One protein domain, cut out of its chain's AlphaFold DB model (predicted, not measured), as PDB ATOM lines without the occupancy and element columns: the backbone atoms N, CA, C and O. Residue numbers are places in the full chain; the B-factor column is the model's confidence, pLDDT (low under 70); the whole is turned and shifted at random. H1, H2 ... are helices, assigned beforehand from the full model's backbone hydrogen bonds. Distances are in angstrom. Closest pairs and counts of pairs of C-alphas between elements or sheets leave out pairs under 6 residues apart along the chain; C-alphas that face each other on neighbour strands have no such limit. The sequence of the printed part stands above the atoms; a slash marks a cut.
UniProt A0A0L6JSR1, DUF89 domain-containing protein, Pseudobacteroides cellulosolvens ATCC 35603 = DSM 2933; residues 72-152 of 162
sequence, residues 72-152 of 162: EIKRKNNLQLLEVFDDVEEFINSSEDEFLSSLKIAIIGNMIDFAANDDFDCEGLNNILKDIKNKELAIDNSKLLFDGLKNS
ATOM      1  N   GLU A  72     -11.267  55.658  31.656       88.75
ATOM      2  CA  GLU A  72     -10.054  56.323  32.149       88.75
ATOM      3  C   GLU A  72      -8.860  55.366  32.276       88.75
ATOM      4  O   GLU A  72      -7.756  55.717  31.862       88.75
ATOM      5  N   ILE A  73      -9.089  54.152  32.787       87.12
ATOM      6  CA  ILE A  73      -8.062  53.108  32.910       87.12
ATOM      7  C   ILE A  73      -7.530  52.726  31.532       87.12
ATOM      8  O   ILE A  73      -6.323  52.744  31.321       87.12
ATOM      9  N   LYS A  74      -8.424  52.471  30.573       88.44
ATOM     10  CA  LYS A  74      -8.044  52.169  29.187       88.44
ATOM     11  C   LYS A  74      -7.243  53.313  28.579       88.44
ATOM     12  O   LYS A  74      -6.220  53.100  27.942       88.44
ATOM     13  N   ARG A  75      -7.656  54.564  28.804       89.19
ATOM     14  CA  ARG A  75      -6.896  55.727  28.327       89.19
ATOM     15  C   ARG A  75      -5.485  55.773  28.930       89.19
ATOM     16  O   ARG A  75      -4.545  56.041  28.191       89.19
ATOM     17  N   LYS A  76      -5.339  55.529  30.238       85.88
ATOM     18  CA  LYS A  76      -4.033  55.489  30.921       85.88
ATOM     19  C   LYS A  76      -3.156  54.370  30.346       85.88
ATOM     20  O   LYS A  76      -2.047  54.657  29.912       85.88
ATOM     21  N   ASN A  77      -3.699  53.156  30.240       83.00
ATOM     22  CA  ASN A  77      -2.995  51.993  29.698       83.00
ATOM     23  C   ASN A  77      -2.515  52.225  28.263       83.00
ATOM     24  O   ASN A  77      -1.356  51.969  27.961       83.00
ATOM     25  N   ASN A  78      -3.375  52.758  27.388       87.38
ATOM     26  CA  ASN A  78      -2.991  53.049  26.006       87.38
ATOM     27  C   ASN A  78      -1.858  54.077  25.922       87.38
ATOM     28  O   ASN A  78      -0.965  53.918  25.100       87.38
ATOM     29  N   LEU A  79      -1.873  55.121  26.758       87.50
ATOM     30  CA  LEU A  79      -0.793  56.111  26.769       87.50
ATOM     31  C   LEU A  79       0.531  55.497  27.235       87.50
ATOM     32  O   LEU A  79       1.539  55.692  26.571       87.50
ATOM     33  N   GLN A  80       0.510  54.702  28.307       81.38
ATOM     34  CA  GLN A  80       1.706  54.015  28.809       81.38
ATOM     35  C   GLN A  80       2.259  53.004  27.793       81.38
ATOM     36  O   GLN A  80       3.467  52.885  27.635       81.38
ATOM     37  N   LEU A  81       1.390  52.304  27.054       82.69
ATOM     38  CA  LEU A  81       1.808  51.403  25.976       82.69
ATOM     39  C   LEU A  81       2.437  52.140  24.789       82.69
ATOM     40  O   LEU A  81       3.363  51.619  24.175       82.69
ATOM     41  N   LEU A  82       1.949  53.337  24.461       86.69
ATOM     42  CA  LEU A  82       2.521  54.151  23.387       86.69
ATOM     43  C   LEU A  82       3.916  54.678  23.739       86.69
ATOM     44  O   LEU A  82       4.737  54.821  22.841       86.69
ATOM     45  N   GLU A  83       4.201  54.933  25.018       85.69
ATOM     46  CA  GLU A  83       5.527  55.380  25.478       85.69
ATOM     47  C   GLU A  83       6.624  54.330  25.258       85.69
ATOM     48  O   GLU A  83       7.785  54.689  25.097       85.69
ATOM     49  N   VAL A  84       6.254  53.049  25.218       83.62
ATOM     50  CA  VAL A  84       7.180  51.914  25.075       83.62
ATOM     51  C   VAL A  84       7.120  51.248  23.698       83.62
ATOM     52  O   VAL A  84       7.725  50.197  23.487       83.62
ATOM     53  N   PHE A  85       6.356  51.816  22.763       87.62
ATOM     54  CA  PHE A  85       6.108  51.201  21.461       87.62
ATOM     55  C   PHE A  85       7.400  51.006  20.657       87.62
ATOM     56  O   PHE A  85       7.643  49.903  20.167       87.62
ATOM     57  N   ASP A  86       8.237  52.043  20.579       90.81
ATOM     58  CA  ASP A  86       9.483  52.013  19.805       90.81
ATOM     59  C   ASP A  86      10.463  50.960  20.360       90.81
ATOM     60  O   ASP A  86      11.048  50.197  19.593       90.81
ATOM     61  N   ASP A  87      10.566  50.834  21.690       88.19
ATOM     62  CA  ASP A  87      11.406  49.821  22.350       88.19
ATOM     63  C   ASP A  87      10.933  48.390  22.036       88.19
ATOM     64  O   ASP A  87      11.733  47.472  21.824       88.19
ATOM     65  N   VAL A  88       9.613  48.177  22.009       89.94
ATOM     66  CA  VAL A  88       9.009  46.884  21.655       89.94
ATOM     67  C   VAL A  88       9.253  46.557  20.182       89.94
ATOM     68  O   VAL A  88       9.568  45.408  19.856       89.94
ATOM     69  N   GLU A  89       9.130  47.543  19.294       92.75
ATOM     70  CA  GLU A  89       9.408  47.383  17.868       92.75
ATOM     71  C   GLU A  89      10.890  47.052  17.625       92.75
ATOM     72  O   GLU A  89      11.200  46.101  16.904       92.75
ATOM     73  N   GLU A  90      11.813  47.751  18.291       93.19
ATOM     74  CA  GLU A  90      13.250  47.461  18.222       93.19
ATOM     75  C   GLU A  90      13.576  46.052  18.741       93.19
ATOM     76  O   GLU A  90      14.347  45.312  18.118       93.19
ATOM     77  N   PHE A  91      12.958  45.629  19.847       91.00
ATOM     78  CA  PHE A  91      13.117  44.272  20.371       91.00
ATOM     79  C   PHE A  91      12.672  43.202  19.365       91.00
ATOM     80  O   PHE A  91      13.368  42.201  19.184       91.00
ATOM     81  N   ILE A  92      11.532  43.401  18.696       93.94
ATOM     82  CA  ILE A  92      11.032  42.460  17.686       93.94
ATOM     83  C   ILE A  92      11.997  42.405  16.499       93.94
ATOM     84  O   ILE A  92      12.439  41.315  16.136       93.94
ATOM     85  N   ASN A  93      12.375  43.563  15.953       95.69
ATOM     86  CA  ASN A  93      13.230  43.673  14.766       95.69
ATOM     87  C   ASN A  93      14.665  43.166  14.996       95.69
ATOM     88  O   ASN A  93      15.352  42.787  14.052       95.69
ATOM     89  N   SER A  94      15.144  43.168  16.243       93.81
ATOM     90  CA  SER A  94      16.467  42.644  16.611       93.81
ATOM     91  C   SER A  94      16.457  41.166  17.023       93.81
ATOM     92  O   SER A  94      17.506  40.609  17.363       93.81
ATOM     93  N   SER A  95      15.289  40.515  17.015       92.56
ATOM     94  CA  SER A  95      15.147  39.121  17.434       92.56
ATOM     95  C   SER A  95      15.499  38.124  16.323       92.56
ATOM     96  O   SER A  95      15.371  38.411  15.138       92.56
ATOM     97  N   GLU A  96      15.939  36.919  16.706       91.94
ATOM     98  CA  GLU A  96      16.269  35.850  15.743       91.94
ATOM     99  C   GLU A  96      15.037  35.349  14.966       91.94
ATOM    100  O   GLU A  96      15.161  34.901  13.828       91.94
ATOM    101  N   ASP A  97      13.856  35.429  15.586       93.06
ATOM    102  CA  ASP A  97      12.564  35.085  14.992       93.06
ATOM    103  C   ASP A  97      11.553  36.199  15.300       93.06
ATOM    104  O   ASP A  97      10.891  36.207  16.345       93.06
ATOM    105  N   GLU A  98      11.447  37.157  14.377       94.75
ATOM    106  CA  GLU A  98      10.554  38.317  14.475       94.75
ATOM    107  C   GLU A  98       9.087  37.905  14.665       94.75
ATOM    108  O   GLU A  98       8.338  38.541  15.415       94.75
ATOM    109  N   PHE A  99       8.659  36.817  14.016       94.94
ATOM    110  CA  PHE A  99       7.272  36.371  14.057       94.94
ATOM    111  C   PHE A  99       6.923  35.772  15.419       94.94
ATOM    112  O   PHE A  99       5.917  36.152  16.027       94.94
ATOM    113  N   LEU A 100       7.761  34.871  15.934       94.06
ATOM    114  CA  LEU A 100       7.562  34.295  17.259       94.06
ATOM    115  C   LEU A 100       7.664  35.364  18.355       94.06
ATOM    116  O   LEU A 100       6.854  35.358  19.286       94.06
ATOM    117  N   SER A 101       8.605  36.306  18.240       93.06
ATOM    118  CA  SER A 101       8.727  37.426  19.179       93.06
ATOM    119  C   SER A 101       7.471  38.296  19.180       93.06
ATOM    120  O   SER A 101       6.926  38.573  20.250       93.06
ATOM    121  N   SER A 102       6.937  38.631  18.002       93.44
ATOM    122  CA  SER A 102       5.677  39.376  17.861       93.44
ATOM    123  C   SER A 102       4.499  38.652  18.520       93.44
ATOM    124  O   SER A 102       3.695  39.269  19.220       93.44
ATOM    125  N   LEU A 103       4.407  37.327  18.360       94.00
ATOM    126  CA  LEU A 103       3.371  36.521  19.013       94.00
ATOM    127  C   LEU A 103       3.504  36.529  20.536       94.00
ATOM    128  O   LEU A 103       2.506  36.706  21.237       94.00
ATOM    129  N   LYS A 104       4.719  36.354  21.066       91.69
ATOM    130  CA  LYS A 104       4.953  36.387  22.517       91.69
ATOM    131  C   LYS A 104       4.607  37.753  23.109       91.69
ATOM    132  O   LYS A 104       3.985  37.803  24.171       91.69
ATOM    133  N   ILE A 105       4.945  38.836  22.408       90.50
ATOM    134  CA  ILE A 105       4.573  40.203  22.790       90.50
ATOM    135  C   ILE A 105       3.050  40.366  22.800       90.50
ATOM    136  O   ILE A 105       2.506  40.831  23.797       90.50
ATOM    137  N   ALA A 106       2.341  39.912  21.761       90.75
ATOM    138  CA  ALA A 106       0.878  39.984  21.710       90.75
ATOM    139  C   ALA A 106       0.199  39.207  22.857       90.75
ATOM    140  O   ALA A 106      -0.801  39.662  23.412       90.75
ATOM    141  N   ILE A 107       0.751  38.052  23.246       88.94
ATOM    142  CA  ILE A 107       0.252  37.249  24.373       88.94
ATOM    143  C   ILE A 107       0.470  37.976  25.700       88.94
ATOM    144  O   ILE A 107      -0.452  38.081  26.510       88.94
ATOM    145  N   ILE A 108       1.686  38.471  25.937       84.56
ATOM    146  CA  ILE A 108       2.034  39.108  27.209       84.56
ATOM    147  C   ILE A 108       1.406  40.483  27.349       84.56
ATOM    148  O   ILE A 108       1.007  40.823  28.456       84.56
ATOM    149  N   GLY A 109       1.195  41.216  26.255       81.12
ATOM    150  CA  GLY A 109       0.404  42.446  26.264       81.12
ATOM    151  C   GLY A 109      -0.967  42.253  26.919       81.12
ATOM    152  O   GLY A 109      -1.423  43.127  27.646       81.12
ATOM    153  N   ASN A 110      -1.577  41.069  26.778       80.19
ATOM    154  CA  ASN A 110      -2.853  40.748  27.424       80.19
ATOM    155  C   ASN A 110      -2.755  40.477  28.940       80.19
ATOM    156  O   ASN A 110      -3.772  40.375  29.622       80.19
ATOM    157  N   MET A 111      -1.543  40.304  29.468       74.06
ATOM    158  CA  MET A 111      -1.269  40.058  30.886       74.06
ATOM    159  C   MET A 111      -0.812  41.312  31.634       74.06
ATOM    160  O   MET A 111      -0.809  41.298  32.867       74.06
ATOM    161  N   ILE A 112      -0.395  42.365  30.927       72.44
ATOM    162  CA  ILE A 112       0.117  43.576  31.567       72.44
ATOM    163  C   ILE A 112      -1.062  44.447  32.015       72.44
ATOM    164  O   ILE A 112      -1.835  44.946  31.201       72.44
ATOM    165  N   ASP A 113      -1.180  44.661  33.326       65.69
ATOM    166  CA  ASP A 113      -2.090  45.651  33.907       65.69
ATOM    167  C   ASP A 113      -1.301  46.921  34.263       65.69
ATOM    168  O   ASP A 113      -0.827  47.087  35.389       65.69
ATOM    169  N   PHE A 114      -1.136  47.815  33.283       58.56
ATOM    170  CA  PHE A 114      -0.424  49.091  33.457       58.56
ATOM    171  C   PHE A 114      -1.110  50.033  34.466       58.56
ATOM    172  O   PHE A 114      -0.467  50.903  35.051       58.56
ATOM    173  N   ALA A 115      -2.407  49.842  34.733       48.03
ATOM    174  CA  ALA A 115      -3.161  50.665  35.674       48.03
ATOM    175  C   ALA A 115      -3.021  50.215  37.133       48.03
ATOM    176  O   ALA A 115      -3.352  50.998  38.025       48.03
ATOM    177  N   ALA A 116      -2.561  48.987  37.389       50.31
ATOM    178  CA  ALA A 116      -2.353  48.469  38.740       50.31
ATOM    179  C   ALA A 116      -0.985  48.842  39.335       50.31
ATOM    180  O   ALA A 116      -0.850  48.851  40.558       50.31
ATOM    181  N   ASN A 117      -0.002  49.171  38.493       51.06
ATOM    182  CA  ASN A 117       1.326  49.609  38.910       51.06
ATOM    183  C   ASN A 117       1.533  51.062  38.477       51.06
ATOM    184  O   ASN A 117       1.773  51.340  37.306       51.06
ATOM    185  N   ASP A 118       1.457  51.994  39.430       47.22
ATOM    186  CA  ASP A 118       1.804  53.400  39.183       47.22
ATOM    187  C   ASP A 118       3.290  53.583  38.795       47.22
ATOM    188  O   ASP A 118       3.631  54.607  38.209       47.22
ATOM    189  N   ASP A 119       4.120  52.555  39.014       50.81
ATOM    190  CA  ASP A 119       5.552  52.490  38.689       50.81
ATOM    191  C   ASP A 119       5.860  51.562  37.491       50.81
ATOM    192  O   ASP A 119       6.880  50.875  37.482       50.81
ATOM    193  N   PHE A 120       4.976  51.451  36.488       58.44
ATOM    194  CA  PHE A 120       5.391  50.810  35.232       58.44
ATOM    195  C   PHE A 120       6.317  51.765  34.470       58.44
ATOM    196  O   PHE A 120       5.865  52.640  33.736       58.44
ATOM    197  N   ASP A 121       7.613  51.610  34.707       59.25
ATOM    198  CA  ASP A 121       8.693  52.359  34.085       59.25
ATOM    199  C   ASP A 121       9.397  51.530  32.988       59.25
ATOM    200  O   ASP A 121       9.033  50.387  32.680       59.25
ATOM    201  N   CYS A 122      10.451  52.099  32.398       57.66
ATOM    202  CA  CYS A 122      11.316  51.392  31.454       57.66
ATOM    203  C   CYS A 122      11.926  50.110  32.058       57.66
ATOM    204  O   CYS A 122      12.265  49.184  31.320       57.66
ATOM    205  N   GLU A 123      12.105  50.026  33.380       60.12
ATOM    206  CA  GLU A 123      12.665  48.851  34.053       60.12
ATOM    207  C   GLU A 123      11.657  47.689  34.056       60.12
ATOM    208  O   GLU A 123      12.021  46.551  33.741       60.12
ATOM    209  N   GLY A 124      10.376  47.982  34.294       70.44
ATOM    210  CA  GLY A 124       9.264  47.040  34.170       70.44
ATOM    211  C   GLY A 124       9.149  46.438  32.769       70.44
ATOM    212  O   GLY A 124       9.087  45.210  32.626       70.44
ATOM    213  N   LEU A 125       9.209  47.276  31.728       71.56
ATOM    214  CA  LEU A 125       9.236  46.816  30.336       71.56
ATOM    215  C   LEU A 125      10.460  45.938  30.056       71.56
ATOM    216  O   LEU A 125      10.325  44.838  29.527       71.56
ATOM    217  N   ASN A 126      11.655  46.393  30.438       71.00
ATOM    218  CA  ASN A 126      12.895  45.653  30.203       71.00
ATOM    219  C   ASN A 126      12.883  44.270  30.862       71.00
ATOM    220  O   ASN A 126      13.382  43.302  30.285       71.00
ATOM    221  N   ASN A 127      12.304  44.154  32.056       75.88
ATOM    222  CA  ASN A 127      12.130  42.870  32.724       75.88
ATOM    223  C   ASN A 127      11.168  41.963  31.952       75.88
ATOM    224  O   ASN A 127      11.469  40.788  31.756       75.88
ATOM    225  N   ILE A 128      10.066  42.510  31.433       78.44
ATOM    226  CA  ILE A 128       9.132  41.769  30.579       78.44
ATOM    227  C   ILE A 128       9.812  41.293  29.288       78.44
ATOM    228  O   ILE A 128       9.706  40.116  28.949       78.44
ATOM    229  N   LEU A 129      10.549  42.160  28.592       79.31
ATOM    230  CA  LEU A 129      11.247  41.810  27.350       79.31
ATOM    231  C   LEU A 129      12.335  40.745  27.580       79.31
ATOM    232  O   LEU A 129      12.458  39.792  26.805       79.31
ATOM    233  N   LYS A 130      13.087  40.837  28.688       78.75
ATOM    234  CA  LYS A 130      14.060  39.803  29.092       78.75
ATOM    235  C   LYS A 130      13.386  38.469  29.395       78.75
ATOM    236  O   LYS A 130      13.872  37.424  28.961       78.75
ATOM    237  N   ASP A 131      12.270  38.501  30.113       79.56
ATOM    238  CA  ASP A 131      11.473  37.318  30.421       79.56
ATOM    239  C   ASP A 131      10.947  36.643  29.149       79.56
ATOM    240  O   ASP A 131      10.994  35.419  29.031       79.56
ATOM    241  N   ILE A 132      10.470  37.431  28.183       82.56
ATOM    242  CA  ILE A 132       9.928  36.952  26.902       82.56
ATOM    243  C   ILE A 132      10.949  36.132  26.132       82.56
ATOM    244  O   ILE A 132      10.614  35.072  25.592       82.56
ATOM    245  N   LYS A 133      12.196  36.608  26.102       78.38
ATOM    246  CA  LYS A 133      13.276  35.948  25.372       78.38
ATOM    247  C   LYS A 133      13.486  34.504  25.838       78.38
ATOM    248  O   LYS A 133      13.726  33.631  25.014       78.38
ATOM    249  N   ASN A 134      13.333  34.252  27.139       81.44
ATOM    250  CA  ASN A 134      13.615  32.950  27.749       81.44
ATOM    251  C   ASN A 134      12.364  32.092  28.002       81.44
ATOM    252  O   ASN A 134      12.491  30.922  28.352       81.44
ATOM    253  N   LYS A 135      11.156  32.650  27.861       83.62
ATOM    254  CA  LYS A 135       9.903  31.912  28.063       83.62
ATOM    255  C   LYS A 135       9.519  31.124  26.816       83.62
ATOM    256  O   LYS A 135       9.422  31.674  25.718       83.62
ATOM    257  N   GLU A 136       9.233  29.845  27.009       89.19
ATOM    258  CA  GLU A 136       8.653  28.975  25.989       89.19
ATOM    259  C   GLU A 136       7.125  28.983  26.080       89.19
ATOM    260  O   GLU A 136       6.541  29.097  27.162       89.19
ATOM    261  N   LEU A 137       6.464  28.861  24.929       90.88
ATOM    262  CA  LEU A 137       5.021  28.674  24.894       90.88
ATOM    263  C   LEU A 137       4.708  27.232  25.301       90.88
ATOM    264  O   LEU A 137       5.229  26.291  24.711       90.88
ATOM    265  N   ALA A 138       3.817  27.050  26.280       93.25
ATOM    266  CA  ALA A 138       3.402  25.713  26.717       93.25
ATOM    267  C   ALA A 138       2.771  24.887  25.579       93.25
ATOM    268  O   ALA A 138       2.860  23.663  25.568       93.25
ATOM    269  N   ILE A 139       2.127  25.570  24.629       94.50
ATOM    270  CA  ILE A 139       1.657  25.020  23.358       94.50
ATOM    271  C   ILE A 139       2.101  26.001  22.275       94.50
ATOM    272  O   ILE A 139       1.627  27.138  22.251       94.50
ATOM    273  N   ASP A 140       2.999  25.562  21.397       94.94
ATOM    274  CA  ASP A 140       3.538  26.389  20.320       94.94
ATOM    275  C   ASP A 140       3.060  25.908  18.944       94.94
ATOM    276  O   ASP A 140       3.592  24.964  18.356       94.94
ATOM    277  N   ASN A 141       2.049  26.599  18.415       96.44
ATOM    278  CA  ASN A 141       1.554  26.414  17.052       96.44
ATOM    279  C   ASN A 141       1.932  27.601  16.143       96.44
ATOM    280  O   ASN A 141       1.312  27.783  15.093       96.44
ATOM    281  N   SER A 142       2.926  28.414  16.525       95.62
ATOM    282  CA  SER A 142       3.358  29.607  15.781       95.62
ATOM    283  C   SER A 142       3.663  29.296  14.317       95.62
ATOM    284  O   SER A 142       3.136  29.955  13.426       95.62
ATOM    285  N   LYS A 143       4.409  28.222  14.042       95.38
ATOM    286  CA  LYS A 143       4.721  27.799  12.672       95.38
ATOM    287  C   LYS A 143       3.472  27.506  11.835       95.38
ATOM    288  O   LYS A 143       3.373  27.959  10.701       95.38
ATOM    289  N   LEU A 144       2.497  26.790  12.404       96.88
ATOM    290  CA  LEU A 144       1.234  26.490  11.716       96.88
ATOM    291  C   LEU A 144       0.445  27.769  11.416       96.88
ATOM    292  O   LEU A 144      -0.149  27.890  10.345       96.88
ATOM    293  N   LEU A 145       0.456  28.730  12.344       97.00
ATOM    294  CA  LEU A 145      -0.147  30.042  12.137       97.00
ATOM    295  C   LEU A 145       0.577  30.823  11.031       97.00
ATOM    296  O   LEU A 145      -0.089  31.349  10.144       97.00
ATOM    297  N   PHE A 146       1.912  30.861  11.042       96.56
ATOM    298  CA  PHE A 146       2.721  31.543  10.028       96.56
ATOM    299  C   PHE A 146       2.456  30.996   8.621       96.56
ATOM    300  O   PHE A 146       2.158  31.753   7.697       96.56
ATOM    301  N   ASP A 147       2.487  29.669   8.472       96.50
ATOM    302  CA  ASP A 147       2.208  28.999   7.202       96.50
ATOM    303  C   ASP A 147       0.764  29.261   6.737       96.50
ATOM    304  O   ASP A 147       0.514  29.477   5.547       96.50
ATOM    305  N   GLY A 148      -0.195  29.296   7.669       96.75
ATOM    306  CA  GLY A 148      -1.584  29.655   7.383       96.75
ATOM    307  C   GLY A 148      -1.743  31.101   6.905       96.75
ATOM    308  O   GLY A 148      -2.450  31.352   5.930       96.75
ATOM    309  N   LEU A 149      -1.053  32.049   7.548       96.44
ATOM    310  CA  LEU A 149      -1.069  33.466   7.178       96.44
ATOM    311  C   LEU A 149      -0.440  33.700   5.804       96.44
ATOM    312  O   LEU A 149      -1.023  34.407   4.987       96.44
ATOM    313  N   LYS A 150       0.696  33.056   5.511       96.06
ATOM    314  CA  LYS A 150       1.401  33.182   4.225       96.06
ATOM    315  C   LYS A 150       0.546  32.761   3.026       96.06
ATOM    316  O   LYS A 150       0.705  33.303   1.937       96.06
ATOM    317  N   ASN A 151      -0.350  31.797   3.225       95.25
ATOM    318  CA  ASN A 151      -1.232  31.271   2.181       95.25
ATOM    319  C   ASN A 151      -2.625  31.923   2.172       95.25
ATOM    320  O   ASN A 151      -3.476  31.535   1.368       95.25
ATOM    321  N   SER A 152      -2.883  32.890   3.056       96.50
ATOM    322  CA  SER A 152      -4.176  33.563   3.149       96.50
ATOM    323  C   SER A 152      -4.146  34.952   2.518       96.50
ATOM    324  O   SER A 152      -3.227  35.736   2.721       96.50
TER     325      SER A 152
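This is residues 72 to 152 of the 162 residues of the protein "DUF89 domain-containing protein" of Pseudobacteroides cellulosolvens ATCC 35603 = DSM 2933 (UniProt A0A0L6JSR1). Three helices, H2, H3 and H4, make a loose core with their centres in a triangle, H2 and H4 running the same way and H3 running back between the two ends of the model. H1 lies at one end of the long axis and H5 at the other, where residues 147 to 152 stick out; the stretch 110 to 121, with no named element, loops out at the H1 end. The printed part has 81 residues with five named helices, in the order H1, H2, H3, H4, H5, and no named strand; its class is all helix. It is only just compact, close to loose, with a radius of gyration of the C-alphas of 14.0 A, and elongated, with spans of 41 by 25 by 24 A.

H1 covers residues 72 to 83, 17.0 A from first to last C-alpha, beginning with C-alpha 72 at (-10.054, 56.323, 32.149). After one residue, a tight link, H2 covers residues 85 to 93 over 12.3 A. Another tight link of 4 residues leads to H3, residues 98 to 109, 16.1 A long, with C-alpha 98 at (10.554, 38.317, 14.475). H4, the longest helix by residues, covers residues 122 to 134 and 19.0 A. H5 covers residues 142 to 150 over 12.3 A, ending with C-alpha 150 at (1.401, 33.182, 4.225).

H3 is the hub, touching three other helices. With residues 101 to 105 alone it touches residues 132 to 133 of H4, the closest C-alphas being those of Lys 104 and Ile 132, 6.7 A apart, at a steep tilt of 55 degrees, opposite ways. H2 and H3 only just touch, with 3 pairs of C-alphas within 8 A, and only at the corner by their link; the closest C-alphas are those of Ile 92 and Glu 98, 5.3 A apart. H3 and H5 only just touch, also with 3 pairs, closest at the C-alphas of Leu 100 and Ser 142, 6.5 A apart. H2 and H4 are close but not clearly touching, at a shallow tilt of 23 degrees, the same way; their closest C-alphas are those of Phe 91 and Leu 129, 7.6 A apart. H1 and H2 meet only through their link, and H1 is apart from H3, H4 and H5. In H1, H2, H3 and H5 every O i to N i+4 pair is within hydrogen-bond range; in H4 8 of 9 are.

The two C-alphas farthest apart are those of Asp 118 and Asn 151, 43.2 A. The printed part has no cut. The link from H3 to H4, 12 residues, is long, and that from H4 to H5, 7 residues, is short. The mean pLDDT of the printed part is 83.8, and residues 113 to 123 are under 70.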